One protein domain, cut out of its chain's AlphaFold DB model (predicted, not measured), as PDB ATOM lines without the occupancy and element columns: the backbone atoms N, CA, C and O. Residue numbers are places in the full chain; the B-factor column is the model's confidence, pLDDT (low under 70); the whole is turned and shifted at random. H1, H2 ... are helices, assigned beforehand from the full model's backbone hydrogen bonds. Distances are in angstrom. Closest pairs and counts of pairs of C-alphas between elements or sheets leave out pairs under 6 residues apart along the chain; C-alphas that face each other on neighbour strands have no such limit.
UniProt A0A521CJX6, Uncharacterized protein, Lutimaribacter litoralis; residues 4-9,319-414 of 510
ATOM      1  N   PHE A   4      71.111  65.981  92.929       90.06
ATOM      2  CA  PHE A   4      69.951  66.375  92.145       90.06
ATOM      3  C   PHE A   4      69.539  67.832  92.380       90.06
ATOM      4  O   PHE A   4      69.446  68.612  91.433       90.06
ATOM      5  N   GLU A   5      69.352  68.231  93.640       90.69
ATOM      6  CA  GLU A   5      68.951  69.600  93.989       90.69
ATOM      7  C   GLU A   5      69.970  70.630  93.500       90.69
ATOM      8  O   GLU A   5      69.608  71.624  92.869       90.69
ATOM      9  N   ASN A   6      71.259  70.363  93.735       88.06
ATOM     10  CA  ASN A   6      72.346  71.237  93.297       88.06
ATOM     11  C   ASN A   6      72.475  71.261  91.773       88.06
ATOM     12  O   ASN A   6      72.696  72.317  91.180       88.06
ATOM     13  N   ASN A   7      72.320  70.099  91.146       89.81
ATOM     14  CA  ASN A   7      72.428  69.911  89.714       89.81
ATOM     15  C   ASN A   7      71.392  70.753  88.963       89.81
ATOM     16  O   ASN A   7      71.747  71.444  88.012       89.81
ATOM     17  N   PHE A   8      70.150  70.776  89.444       91.75
ATOM     18  CA  PHE A   8      69.047  71.517  88.825       91.75
ATOM     19  C   PHE A   8      68.740  72.865  89.491       91.75
ATOM     20  O   PHE A   8      67.833  73.577  89.062       91.75
ATOM     21  N   LYS A   9      69.532  73.261  90.496       92.12
ATOM     22  CA  LYS A   9      69.393  74.520  91.244       92.12
ATOM     23  C   LYS A   9      67.996  74.686  91.848       92.12
ATOM     24  O   LYS A   9      67.365  75.730  91.665       92.12
ATOM     25  N   THR A 319      43.375  62.963  86.223       88.75
ATOM     26  CA  THR A 319      43.810  62.628  84.864       88.75
ATOM     27  C   THR A 319      45.332  62.681  84.796       88.75
ATOM     28  O   THR A 319      45.969  63.363  85.603       88.75
ATOM     29  N   ALA A 320      45.926  61.980  83.826       90.81
ATOM     30  CA  ALA A 320      47.370  62.051  83.608       90.81
ATOM     31  C   ALA A 320      47.824  63.502  83.369       90.81
ATOM     32  O   ALA A 320      48.810  63.938  83.951       90.81
ATOM     33  N   ASP A 321      47.042  64.284  82.619       90.62
ATOM     34  CA  ASP A 321      47.336  65.696  82.350       90.62
ATOM     35  C   ASP A 321      47.349  66.554  83.624       90.62
ATOM     36  O   ASP A 321      48.224  67.403  83.794       90.62
ATOM     37  N   PHE A 322      46.414  66.323  84.556       89.94
ATOM     38  CA  PHE A 322      46.410  67.031  85.839       89.94
ATOM     39  C   PHE A 322      47.619  66.659  86.707       89.94
ATOM     40  O   PHE A 322      48.176  67.537  87.363       89.94
ATOM     41  N   LEU A 323      48.049  65.392  86.695       92.31
ATOM     42  CA  LEU A 323      49.245  64.951  87.420       92.31
ATOM     43  C   LEU A 323      50.533  65.503  86.796       92.31
ATOM     44  O   LEU A 323      51.401  65.958  87.535       92.31
ATOM     45  N   ARG A 324      50.628  65.565  85.461       94.06
ATOM     46  CA  ARG A 324      51.729  66.249  84.756       94.06
ATOM     47  C   ARG A 324      51.810  67.716  85.158       94.06
ATOM     48  O   ARG A 324      52.846  68.170  85.629       94.06
ATOM     49  N   LYS A 325      50.676  68.422  85.102       92.88
ATOM     50  CA  LYS A 325      50.589  69.816  85.552       92.88
ATOM     51  C   LYS A 325      50.995  69.972  87.018       92.88
ATOM     52  O   LYS A 325      51.640  70.956  87.362       92.88
ATOM     53  N   MET A 326      50.614  69.038  87.889       92.19
ATOM     54  CA  MET A 326      51.013  69.062  89.299       92.19
ATOM     55  C   MET A 326      52.531  68.967  89.444       92.19
ATOM     56  O   MET A 326      53.109  69.753  90.189       92.19
ATOM     57  N   ILE A 327      53.170  68.052  88.715       94.56
ATOM     58  CA  ILE A 327      54.627  67.907  88.711       94.56
ATOM     59  C   ILE A 327      55.282  69.203  88.222       94.56
ATOM     60  O   ILE A 327      56.097  69.767  88.945       94.56
ATOM     61  N   ASP A 328      54.873  69.730  87.066       94.75
ATOM     62  CA  ASP A 328      55.425  70.971  86.507       94.75
ATOM     63  C   ASP A 328      55.260  72.165  87.462       94.75
ATOM     64  O   ASP A 328      56.189  72.950  87.659       94.75
ATOM     65  N   THR A 329      54.103  72.277  88.127       93.62
ATOM     66  CA  THR A 329      53.854  73.360  89.092       93.62
ATOM     67  C   THR A 329      54.807  73.268  90.287       93.62
ATOM     68  O   THR A 329      55.322  74.290  90.741       93.62
ATOM     69  N   ARG A 330      55.109  72.050  90.764       93.25
ATOM     70  CA  ARG A 330      56.116  71.828  91.815       93.25
ATOM     71  C   ARG A 330      57.517  72.179  91.321       93.25
ATOM     72  O   ARG A 330      58.218  72.921  91.997       93.25
ATOM     73  N   ILE A 331      57.906  71.721  90.131       95.00
ATOM     74  CA  ILE A 331      59.202  72.067  89.524       95.00
ATOM     75  C   ILE A 331      59.383  73.588  89.449       95.00
ATOM     76  O   ILE A 331      60.419  74.112  89.862       95.00
ATOM     77  N   SER A 332      58.356  74.306  88.997       95.56
ATOM     78  CA  SER A 332      58.369  75.768  88.926       95.56
ATOM     79  C   SER A 332      58.500  76.415  90.300       95.56
ATOM     80  O   SER A 332      59.340  77.291  90.490       95.56
ATOM     81  N   PHE A 333      57.714  75.967  91.278       94.00
ATOM     82  CA  PHE A 333      57.723  76.537  92.623       94.00
ATOM     83  C   PHE A 333      59.073  76.351  93.328       94.00
ATOM     84  O   PHE A 333      59.695  77.325  93.746       94.00
ATOM     85  N   PHE A 334      59.566  75.113  93.390       93.31
ATOM     86  CA  PHE A 334      60.788  74.759  94.119       93.31
ATOM     87  C   PHE A 334      62.074  75.231  93.433       93.31
ATOM     88  O   PHE A 334      63.150  75.159  94.019       93.31
ATOM     89  N   SER A 335      61.995  75.699  92.186       94.69
ATOM     90  CA  SER A 335      63.124  76.296  91.465       94.69
ATOM     91  C   SER A 335      63.044  77.822  91.392       94.69
ATOM     92  O   SER A 335      63.806  78.430  90.639       94.69
ATOM     93  N   SER A 336      62.117  78.468  92.109       94.06
ATOM     94  CA  SER A 336      61.827  79.902  91.958       94.06
ATOM     95  C   SER A 336      61.626  80.312  90.485       94.06
ATOM     96  O   SER A 336      62.138  81.337  90.029       94.06
ATOM     97  N   ASN A 337      60.888  79.495  89.726       94.19
ATOM     98  CA  ASN A 337      60.612  79.622  88.289       94.19
ATOM     99  C   ASN A 337      61.851  79.578  87.374       94.19
ATOM    100  O   ASN A 337      61.784  80.042  86.234       94.19
ATOM    101  N   ARG A 338      62.989  79.045  87.844       95.62
ATOM    102  CA  ARG A 338      64.161  78.791  86.983       95.62
ATOM    103  C   ARG A 338      63.904  77.657  85.995       95.62
ATOM    104  O   ARG A 338      64.454  77.693  84.900       95.62
ATOM    105  N   LEU A 339      63.090  76.687  86.398       95.00
ATOM    106  CA  LEU A 339      62.583  75.592  85.579       95.00
ATOM    107  C   LEU A 339      61.062  75.709  85.515       95.00
ATOM    108  O   LEU A 339      60.444  76.218  86.446       95.00
ATOM    109  N   SER A 340      60.450  75.244  84.434       93.25
ATOM    110  CA  SER A 340      59.002  75.355  84.206       93.25
ATOM    111  C   SER A 340      58.317  74.017  83.946       93.25
ATOM    112  O   SER A 340      57.105  73.904  84.134       93.25
ATOM    113  N   ARG A 341      59.076  73.012  83.504       93.31
ATOM    114  CA  ARG A 341      58.574  71.692  83.123       93.31
ATOM    115  C   ARG A 341      59.478  70.589  83.627       93.31
ATOM    116  O   ARG A 341      60.694  70.744  83.704       93.31
ATOM    117  N   PHE A 342      58.884  69.431  83.877       93.06
ATOM    118  CA  PHE A 342      59.629  68.225  84.215       93.06
ATOM    119  C   PHE A 342      60.589  67.783  83.099       93.06
ATOM    120  O   PHE A 342      61.657  67.245  83.387       93.06
ATOM    121  N   SER A 343      60.252  68.041  81.828       92.75
ATOM    122  CA  SER A 343      61.105  67.677  80.690       92.75
ATOM    123  C   SER A 343      62.494  68.320  80.740       92.75
ATOM    124  O   SER A 343      63.445  67.719  80.252       92.75
ATOM    125  N   GLU A 344      62.645  69.462  81.417       93.50
ATOM    126  CA  GLU A 344      63.928  70.156  81.603       93.50
ATOM    127  C   GLU A 344      64.901  69.405  82.532       93.50
ATOM    128  O   GLU A 344      66.084  69.740  82.597       93.50
ATOM    129  N   LEU A 345      64.423  68.382  83.248       92.75
ATOM    130  CA  LEU A 345      65.250  67.524  84.097       92.75
ATOM    131  C   LEU A 345      65.840  66.322  83.355       92.75
ATOM    132  O   LEU A 345      66.726  65.654  83.888       92.75
ATOM    133  N   ALA A 346      65.346  66.016  82.155       92.50
ATOM    134  CA  ALA A 346      65.694  64.815  81.407       92.50
ATOM    135  C   ALA A 346      66.619  65.119  80.224       92.50
ATOM    136  O   ALA A 346      66.618  66.217  79.676       92.50
ATOM    137  N   ALA A 347      67.409  64.121  79.818       89.56
ATOM    138  CA  ALA A 347      68.337  64.256  78.694       89.56
ATOM    139  C   ALA A 347      67.612  64.366  77.337       89.56
ATOM    140  O   ALA A 347      68.156  64.926  76.387       89.56
ATOM    141  N   ASP A 348      66.394  63.824  77.255       89.19
ATOM    142  CA  ASP A 348      65.542  63.805  76.067       89.19
ATOM    143  C   ASP A 348      64.076  64.026  76.482       89.19
ATOM    144  O   ASP A 348      63.549  63.329  77.355       89.19
ATOM    145  N   GLU A 349      63.415  65.004  75.857       85.38
ATOM    146  CA  GLU A 349      62.029  65.383  76.158       85.38
ATOM    147  C   GLU A 349      61.026  64.270  75.815       85.38
ATOM    148  O   GLU A 349      60.100  64.023  76.587       85.38
ATOM    149  N   SER A 350      61.237  63.536  74.718       84.94
ATOM    150  CA  SER A 350      60.351  62.439  74.311       84.94
ATOM    151  C   SER A 350      60.420  61.259  75.282       84.94
ATOM    152  O   SER A 350      59.391  60.691  75.652       84.94
ATOM    153  N   ILE A 351      61.626  60.952  75.767       81.94
ATOM    154  CA  ILE A 351      61.851  59.942  76.805       81.94
ATOM    155  C   ILE A 351      61.209  60.391  78.121       81.94
ATOM    156  O   ILE A 351      60.571  59.589  78.801       81.94
ATOM    157  N   SER A 352      61.344  61.671  78.476       86.75
ATOM    158  CA  SER A 352      60.732  62.231  79.686       86.75
ATOM    159  C   SER A 352      59.213  62.075  79.684       86.75
ATOM    160  O   SER A 352      58.630  61.596  80.660       86.75
ATOM    161  N   ASP A 353      58.565  62.407  78.565       88.12
ATOM    162  CA  ASP A 353      57.114  62.324  78.450       88.12
ATOM    163  C   ASP A 353      56.593  60.891  78.553       88.12
ATOM    164  O   ASP A 353      55.600  60.657  79.255       88.12
ATOM    165  N   GLU A 354      57.264  59.938  77.905       92.38
ATOM    166  CA  GLU A 354      56.962  58.511  78.023       92.38
ATOM    167  C   GLU A 354      57.095  58.044  79.479       92.38
ATOM    168  O   GLU A 354      56.150  57.489  80.049       92.38
ATOM    169  N   LYS A 355      58.238  58.331  80.119       93.94
ATOM    170  CA  LYS A 355      58.536  57.848  81.474       93.94
ATOM    171  C   LYS A 355      57.651  58.482  82.535       93.94
ATOM    172  O   LYS A 355      57.235  57.786  83.454       93.94
ATOM    173  N   ILE A 356      57.267  59.748  82.392       93.69
ATOM    174  CA  ILE A 356      56.255  60.352  83.269       93.69
ATOM    175  C   ILE A 356      54.894  59.668  83.118       93.69
ATOM    176  O   ILE A 356      54.192  59.490  84.114       93.69
ATOM    177  N   GLY A 357      54.526  59.245  81.905       94.31
ATOM    178  CA  GLY A 357      53.324  58.441  81.685       94.31
ATOM    179  C   GLY A 357      53.373  57.128  82.467       94.31
ATOM    180  O   GLY A 357      52.470  56.850  83.254       94.31
ATOM    181  N   GLU A 358      54.472  56.382  82.326       95.56
ATOM    182  CA  GLU A 358      54.703  55.135  83.069       95.56
ATOM    183  C   GLU A 358      54.672  55.345  84.589       95.56
ATOM    184  O   GLU A 358      54.052  54.563  85.305       95.56
ATOM    185  N   ILE A 359      55.295  56.418  85.089       96.62
ATOM    186  CA  ILE A 359      55.306  56.783  86.513       96.62
ATOM    187  C   ILE A 359      53.890  57.040  87.029       96.62
ATOM    188  O   ILE A 359      53.520  56.526  88.085       96.62
ATOM    189  N   ILE A 360      53.088  57.813  86.294       95.62
ATOM    190  CA  ILE A 360      51.703  58.128  86.665       95.62
ATOM    191  C   ILE A 360      50.844  56.859  86.706       95.62
ATOM    192  O   ILE A 360      50.039  56.685  87.631       95.62
ATOM    193  N   ASP A 361      51.017  55.971  85.729       94.62
ATOM    194  CA  ASP A 361      50.294  54.704  85.678       94.62
ATOM    195  C   ASP A 361      50.728  53.775  86.819       94.62
ATOM    196  O   ASP A 361      49.877  53.224  87.521       94.62
ATOM    197  N   LEU A 362      52.032  53.670  87.096       95.69
ATOM    198  CA  LEU A 362      52.583  52.863  88.190       95.69
ATOM    199  C   LEU A 362      52.180  53.394  89.574       95.69
ATOM    200  O   LEU A 362      51.967  52.618  90.507       95.69
ATOM    201  N   ALA A 363      52.013  54.709  89.697       93.69
ATOM    202  CA  ALA A 363      51.461  55.382  90.867       93.69
ATOM    203  C   ALA A 363      49.930  55.246  90.982       93.69
ATOM    204  O   ALA A 363      49.327  55.815  91.896       93.69
ATOM    205  N   VAL A 364      49.278  54.513  90.070       90.94
ATOM    206  CA  VAL A 364      47.826  54.278  90.045       90.94
ATOM    207  C   VAL A 364      47.046  55.601  90.066       90.94
ATOM    208  O   VAL A 364      46.024  55.741  90.737       90.94
ATOM    209  N   LYS A 365      47.571  56.612  89.357       90.94
ATOM    210  CA  LYS A 365      47.014  57.974  89.279       90.94
ATOM    211  C   LYS A 365      46.793  58.636  90.648       90.94
ATOM    212  O   LYS A 365      45.898  59.464  90.813       90.94
ATOM    213  N   SER A 366      47.613  58.285  91.639       90.31
ATOM    214  CA  SER A 366      47.618  58.916  92.958       90.31
ATOM    215  C   SER A 366      48.666  60.033  93.008       90.31
ATOM    216  O   SER A 366      49.847  59.744  92.797       90.31
ATOM    217  N   PRO A 367      48.292  61.290  93.331       90.69
ATOM    218  CA  PRO A 367      49.244  62.382  93.540       90.69
ATOM    219  C   PRO A 367      50.370  62.009  94.503       90.69
ATOM    220  O   PRO A 367      51.542  62.133  94.163       90.69
ATOM    221  N   ARG A 368      50.016  61.467  95.676       90.62
ATOM    222  CA  ARG A 368      50.991  61.076  96.699       90.62
ATOM    223  C   ARG A 368      51.974  60.034  96.185       90.62
ATOM    224  O   ARG A 368      53.174  60.169  96.396       90.62
ATOM    225  N   GLU A 369      51.466  58.986  95.541       93.19
ATOM    226  CA  GLU A 369      52.332  57.917  95.039       93.19
ATOM    227  C   GLU A 369      53.184  58.396  93.860       93.19
ATOM    228  O   GLU A 369      54.324  57.969  93.740       93.19
ATOM    229  N   THR A 370      52.682  59.339  93.055       95.38
ATOM    230  CA  THR A 370      53.447  59.971  91.969       95.38
ATOM    231  C   THR A 370      54.647  60.727  92.539       95.38
ATOM    232  O   THR A 370      55.772  60.517  92.093       95.38
ATOM    233  N   ILE A 371      54.431  61.555  93.569       94.81
ATOM    234  CA  ILE A 371      55.514  62.292  94.235       94.81
ATOM    235  C   ILE A 371      56.488  61.337  94.934       94.81
ATOM    236  O   ILE A 371      57.693  61.475  94.767       94.81
ATOM    237  N   ARG A 372      55.990  60.313  95.640       95.00
ATOM    238  CA  ARG A 372      56.831  59.297  96.298       95.00
ATOM    239  C   ARG A 372      57.695  58.505  95.309       95.00
ATOM    240  O   ARG A 372      58.833  58.149  95.621       95.00
ATOM    241  N   LEU A 373      57.160  58.195  94.130       96.88
ATOM    242  CA  LEU A 373      57.911  57.527  93.073       96.88
ATOM    243  C   LEU A 373      59.002  58.464  92.536       96.88
ATOM    244  O   LEU A 373      60.160  58.063  92.483       96.88
ATOM    245  N   LEU A 374      58.674  59.723  92.231       96.69
ATOM    246  CA  LEU A 374      59.660  60.714  91.778       96.69
ATOM    247  C   LEU A 374      60.759  60.977  92.817       96.69
ATOM    248  O   LEU A 374      61.929  61.046  92.454       96.69
ATOM    249  N   ASP A 375      60.420  61.029  94.103       96.12
ATOM    250  CA  ASP A 375      61.402  61.080  95.191       96.12
ATOM    251  C   ASP A 375      62.337  59.865  95.175       96.12
ATOM    252  O   ASP A 375      63.546  59.982  95.351       96.12
ATOM    253  N   THR A 376      61.797  58.679  94.897       96.81
ATOM    254  CA  THR A 376      62.607  57.463  94.761       96.81
ATOM    255  C   THR A 376      63.542  57.543  93.552       96.81
ATOM    256  O   THR A 376      64.709  57.187  93.679       96.81
ATOM    257  N   VAL A 377      63.084  58.080  92.415       96.25
ATOM    258  CA  VAL A 377      63.948  58.354  91.248       96.25
ATOM    259  C   VAL A 377      65.085  59.306  91.625       96.25
ATOM    260  O   VAL A 377      66.239  59.024  91.312       96.25
ATOM    261  N   VAL A 378      64.788  60.392  92.344       94.56
ATOM    262  CA  VAL A 378      65.798  61.365  92.793       94.56
ATOM    263  C   VAL A 378      66.820  60.736  93.739       94.56
ATOM    264  O   VAL A 378      68.019  60.951  93.574       94.56
ATOM    265  N   ARG A 379      66.378  59.919  94.699       94.56
ATOM    266  CA  ARG A 379      67.280  59.244  95.644       94.56
ATOM    267  C   ARG A 379      68.196  58.232  94.955       94.56
ATOM    268  O   ARG A 379      69.381  58.170  95.281       94.56
ATOM    269  N   GLU A 380      67.681  57.469  93.992       95.31
ATOM    270  CA  GLU A 380      68.497  56.532  93.211       95.31
ATOM    271  C   GLU A 380      69.483  57.266  92.288       95.31
ATOM    272  O   GLU A 380      70.646  56.864  92.193       95.31
ATOM    273  N   PHE A 381      69.070  58.385  91.681       93.56
ATOM    274  CA  PHE A 381      69.965  59.274  90.933       93.56
ATOM    275  C   PHE A 381      71.109  59.783  91.821       93.56
ATOM    276  O   PHE A 381      72.282  59.641  91.474       93.56
ATOM    277  N   ASP A 382      70.784  60.303  93.006       92.69
ATOM    278  CA  ASP A 382      71.777  60.797  93.959       92.69
ATOM    279  C   ASP A 382      72.736  59.708  94.429       92.69
ATOM    280  O   ASP A 382      73.940  59.942  94.531       92.69
ATOM    281  N   SER A 383      72.226  58.502  94.671       92.75
ATOM    282  CA  SER A 383      73.046  57.343  95.017       92.75
ATOM    283  C   SER A 383      74.054  57.024  93.903       92.75
ATOM    284  O   SER A 383      75.263  56.953  94.159       92.75
ATOM    285  N   LYS A 384      73.578  56.926  92.650       91.94
ATOM    286  CA  LYS A 384      74.377  56.585  91.458       91.94
ATOM    287  C   LYS A 384      75.458  57.626  91.155       91.94
ATOM    288  O   LYS A 384      76.583  57.257  90.811       91.94
ATOM    289  N   TYR A 385      75.145  58.914  91.298       91.31
ATOM    290  CA  TYR A 385      76.026  60.010  90.874       91.31
ATOM    291  C   TYR A 385      76.706  60.766  92.026       91.31
ATOM    292  O   TYR A 385      77.454  61.705  91.770       91.31
ATOM    293  N   SER A 386      76.552  60.311  93.274       86.81
ATOM    294  CA  SER A 386      77.092  60.933  94.501       86.81
ATOM    295  C   SER A 386      78.572  61.349  94.470       86.81
ATOM    296  O   SER A 386      78.969  62.275  95.179       86.81
ATOM    297  N   SER A 387      79.405  60.663  93.683       82.69
ATOM    298  CA  SER A 387      80.853  60.904  93.569       82.69
ATOM    299  C   SER A 387      81.254  61.787  92.383       82.69
ATOM    300  O   SER A 387      82.435  62.096  92.217       82.69
ATOM    301  N   GLN A 388      80.296  62.197  91.553       80.69
ATOM    302  CA  GLN A 388      80.542  62.939  90.323       80.69
ATOM    303  C   GLN A 388      80.273  64.434  90.526       80.69
ATOM    304  O   GLN A 388      79.371  64.821  91.263       80.69
ATOM    305  N   GLN A 389      81.081  65.283  89.885       71.56
ATOM    306  CA  GLN A 389      80.990  66.748  90.012       71.56
ATOM    307  C   GLN A 389      80.377  67.431  88.780       71.56
ATOM    308  O   GLN A 389      80.197  68.647  88.779       71.56
ATOM    309  N   GLU A 390      80.086  66.671  87.724       82.19
ATOM    310  CA  GLU A 390      79.540  67.203  86.476       82.19
ATOM    311  C   GLU A 390      78.017  67.304  86.524       82.19
ATOM    312  O   GLU A 390      77.342  66.473  87.133       82.19
ATOM    313  N   HIS A 391      77.486  68.319  85.841       85.25
ATOM    314  CA  HIS A 391      76.049  68.468  85.660       85.25
ATOM    315  C   HIS A 391      75.499  67.333  84.781       85.25
ATOM    316  O   HIS A 391      76.065  67.053  83.722       85.25
ATOM    317  N   ARG A 392      74.397  66.697  85.193       90.31
ATOM    318  CA  ARG A 392      73.784  65.555  84.494       90.31
ATOM    319  C   ARG A 392      72.273  65.653  84.419       90.31
ATOM    320  O   ARG A 392      71.620  65.957  85.406       90.31
ATOM    321  N   PHE A 393      71.713  65.303  83.276       92.50
ATOM    322  CA  PHE A 393      70.273  65.127  83.140       92.50
ATOM    323  C   PHE A 393      69.856  63.701  83.521       92.50
ATOM    324  O   PHE A 393      70.683  62.791  83.491       92.50
ATOM    325  N   LEU A 394      68.582  63.506  83.868       93.12
ATOM    326  CA  LEU A 394      68.003  62.178  84.068       93.12
ATOM    327  C   LEU A 394      67.963  61.420  82.738       93.12
ATOM    328  O   LEU A 394      67.397  61.901  81.751       93.12
ATOM    329  N   GLU A 395      68.529  60.217  82.721       93.75
ATOM    330  CA  GLU A 395      68.450  59.307  81.580       93.75
ATOM    331  C   GLU A 395      67.308  58.292  81.753       93.75
ATOM    332  O   GLU A 395      66.808  58.065  82.855       93.75
ATOM    333  N   ALA A 396      66.909  57.626  80.662       93.81
ATOM    334  CA  ALA A 396      65.873  56.587  80.683       93.81
ATOM    335  C   ALA A 396      66.124  55.511  81.758       93.81
ATOM    336  O   ALA A 396      65.187  55.037  82.400       93.81
ATOM    337  N   GLU A 397      67.389  55.136  81.959       94.38
ATOM    338  CA  GLU A 397      67.793  54.143  82.954       94.38
ATOM    339  C   GLU A 397      67.531  54.620  84.391       94.38
ATOM    340  O   GLU A 397      67.092  53.828  85.223       94.38
ATOM    341  N   ASP A 398      67.727  55.908  84.682       95.12
ATOM    342  CA  ASP A 398      67.533  56.459  86.028       95.12
ATOM    343  C   ASP A 398      66.050  56.394  86.434       95.12
ATOM    344  O   ASP A 398      65.718  55.995  87.554       95.12
ATOM    345  N   PHE A 399      65.142  56.663  85.488       96.00
ATOM    346  CA  PHE A 399      63.703  56.460  85.682       96.00
ATOM    347  C   PHE A 399      63.351  54.991  85.923       96.00
ATOM    348  O   PHE A 399      62.583  54.677  86.831       96.00
ATOM    349  N   VAL A 400      63.902  54.083  85.112       96.25
ATOM    350  CA  VAL A 400      63.644  52.640  85.230       96.25
ATOM    351  C   VAL A 400      64.111  52.107  86.581       96.25
ATOM    352  O   VAL A 400      63.353  51.382  87.226       96.25
ATOM    353  N   ASN A 401      65.298  52.510  87.032       96.50
ATOM    354  CA  ASN A 401      65.848  52.123  88.329       96.50
ATOM    355  C   ASN A 401      64.983  52.645  89.481       96.50
ATOM    356  O   ASN A 401      64.624  51.877  90.372       96.50
ATOM    357  N   GLY A 402      64.571  53.916  89.432       97.19
ATOM    358  CA  GLY A 402      63.679  54.489  90.440       97.19
ATOM    359  C   GLY A 402      62.299  53.821  90.479       97.19
ATOM    360  O   GLY A 402      61.784  53.547  91.561       97.19
ATOM    361  N   MET A 403      61.716  53.490  89.320       97.88
ATOM    362  CA  MET A 403      60.454  52.740  89.236       97.88
ATOM    363  C   MET A 403      60.581  51.321  89.800       97.88
ATOM    364  O   MET A 403      59.705  50.882  90.548       97.88
ATOM    365  N   ASP A 404      61.658  50.606  89.456       97.56
ATOM    366  CA  ASP A 404      61.931  49.258  89.971       97.56
ATOM    367  C   ASP A 404      62.091  49.301  91.499       97.56
ATOM    368  O   ASP A 404      61.420  48.555  92.219       97.56
ATOM    369  N   LYS A 405      62.884  50.252  92.005       97.31
ATOM    370  CA  LYS A 405      63.093  50.464  93.438       97.31
ATOM    371  C   LYS A 405      61.800  50.807  94.179       97.31
ATOM    372  O   LYS A 405      61.500  50.192  95.203       97.31
ATOM    373  N   TYR A 406      61.010  51.743  93.651       97.06
ATOM    374  CA  TYR A 406      59.726  52.141  94.234       97.06
ATOM    375  C   TYR A 406      58.780  50.945  94.375       97.06
ATOM    376  O   TYR A 406      58.194  50.736  95.440       97.06
ATOM    377  N   VAL A 407      58.646  50.127  93.325       96.19
ATOM    378  CA  VAL A 407      57.769  48.950  93.362       96.19
ATOM    379  C   VAL A 407      58.224  47.958  94.424       96.19
ATOM    380  O   VAL A 407      57.394  47.530  95.229       96.19
ATOM    381  N   SER A 408      59.519  47.634  94.470       93.31
ATOM    382  CA  SER A 408      60.075  46.722  95.475       93.31
ATOM    383  C   SER A 408      59.859  47.212  96.908       93.31
ATOM    384  O   SER A 408      59.559  46.400  97.780       93.31
ATOM    385  N   ASP A 409      59.957  48.520  97.152       92.12
ATOM    386  CA  ASP A 409      59.825  49.092  98.495       92.12
ATOM    387  C   ASP A 409      58.359  49.209  98.956       92.12
ATOM    388  O   ASP A 409      58.069  49.133 100.151       92.12
ATOM    389  N   VAL A 410      57.415  49.411  98.030       90.94
ATOM    390  CA  VAL A 410      56.024  49.748  98.377       90.94
ATOM    391  C   VAL A 410      55.094  48.542  98.377       90.94
ATOM    392  O   VAL A 410      54.254  48.418  99.271       90.94
ATOM    393  N   ILE A 411      55.214  47.645  97.401       90.88
ATOM    394  CA  ILE A 411      54.170  46.653  97.103       90.88
ATOM    395  C   ILE A 411      53.874  45.692  98.268       90.88
ATOM    396  O   ILE A 411      52.718  45.344  98.507       90.88
ATOM    397  N   TRP A 412      54.900  45.341  99.051       88.62
ATOM    398  CA  TRP A 412      54.796  44.447 100.211       88.62
ATOM    399  C   TRP A 412      54.091  45.078 101.417       88.62
ATOM    400  O   TRP A 412      53.677  44.359 102.320       88.62
ATOM    401  N   SER A 413      53.945  46.405 101.438       86.50
ATOM    402  CA  SER A 413      53.145  47.116 102.444       86.50
ATOM    403  C   SER A 413      51.672  47.258 102.050       86.50
ATOM    404  O   SER A 413      50.839  47.582 102.892       86.50
ATOM    405  N   ILE A 414      51.348  47.039 100.770       85.06
ATOM    406  CA  ILE A 414      49.993  47.195 100.227       85.06
ATOM    407  C   ILE A 414      49.224  45.877 100.285       85.06
ATOM    408  O   ILE A 414      48.034  45.876 100.599       85.06
TER     409      ILE A 414
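This is residues 4 to 9 and 319 to 414 of the 510 residues of an uncharacterized protein of Lutimaribacter litoralis (UniProt A0A521CJX6). The long helix H5 runs through the middle and H6 crosses it; H4, nearly parallel to H6, meets both, and H2 lies beyond H4, away from H6. The printed part has 102 residues with six named helices, H1 to H6 in order along the chain, which hold 76 of them, and no named strand; its class is all helix, and it is compact, with a radius of gyration of the C-alphas of 13.1 A and spans of 38 by 30 by 23 A.

H5, residues 367 to 385, spans 27.0 A; H6, 396 to 414, 26.9 A, ends at C-alpha (49.993, 47.195, 100.227). H4 is 349 to 362, 19.8 A; H2, 320 to 334, 21.3 A; H3, 342 to 345, 5.7 A; H1, 4 to 8, 6.2 A, begins at C-alpha (69.951, 66.375, 92.145).

H5 touches H6 residues 398 to 406, closest C-alphas Val 377 and Gly 402, 4.0 A, a steep tilt of 54 degrees, opposite ways. H4 touches H6 residues 396 to 403, closest C-alphas Ile 351 and Ala 396, 6.5 A, a shallow tilt of 7 degrees, the same way. H2 residues 320 to 324 touch H4 residues 356 to 360, closest C-alphas Ala 320 and Ile 360, 6.6 A. H3 touches H4 residues 349 to 353 only at the corner, closest C-alphas Ser 343 and Glu 349, 5.2 A. H1 only just touches H5 residues 378 to 382, 3 pairs of C-alphas within 8 A, closest Phe 4 and Asp 382, 6.1 A. O i to N i+4 pairs are within hydrogen-bond range throughout H1, H2, H4 and H5, and in 12 of 15 in H6; H3 is too short.

The farthest C-alphas, Glu 390 and Ile 414, are 38.2 A apart. Residues 10 to 318 are cut out, a gap of 28.9 A between C-alphas 9 and 319. Of the links printed whole, none is long. No printed residue is under 70 in pLDDT.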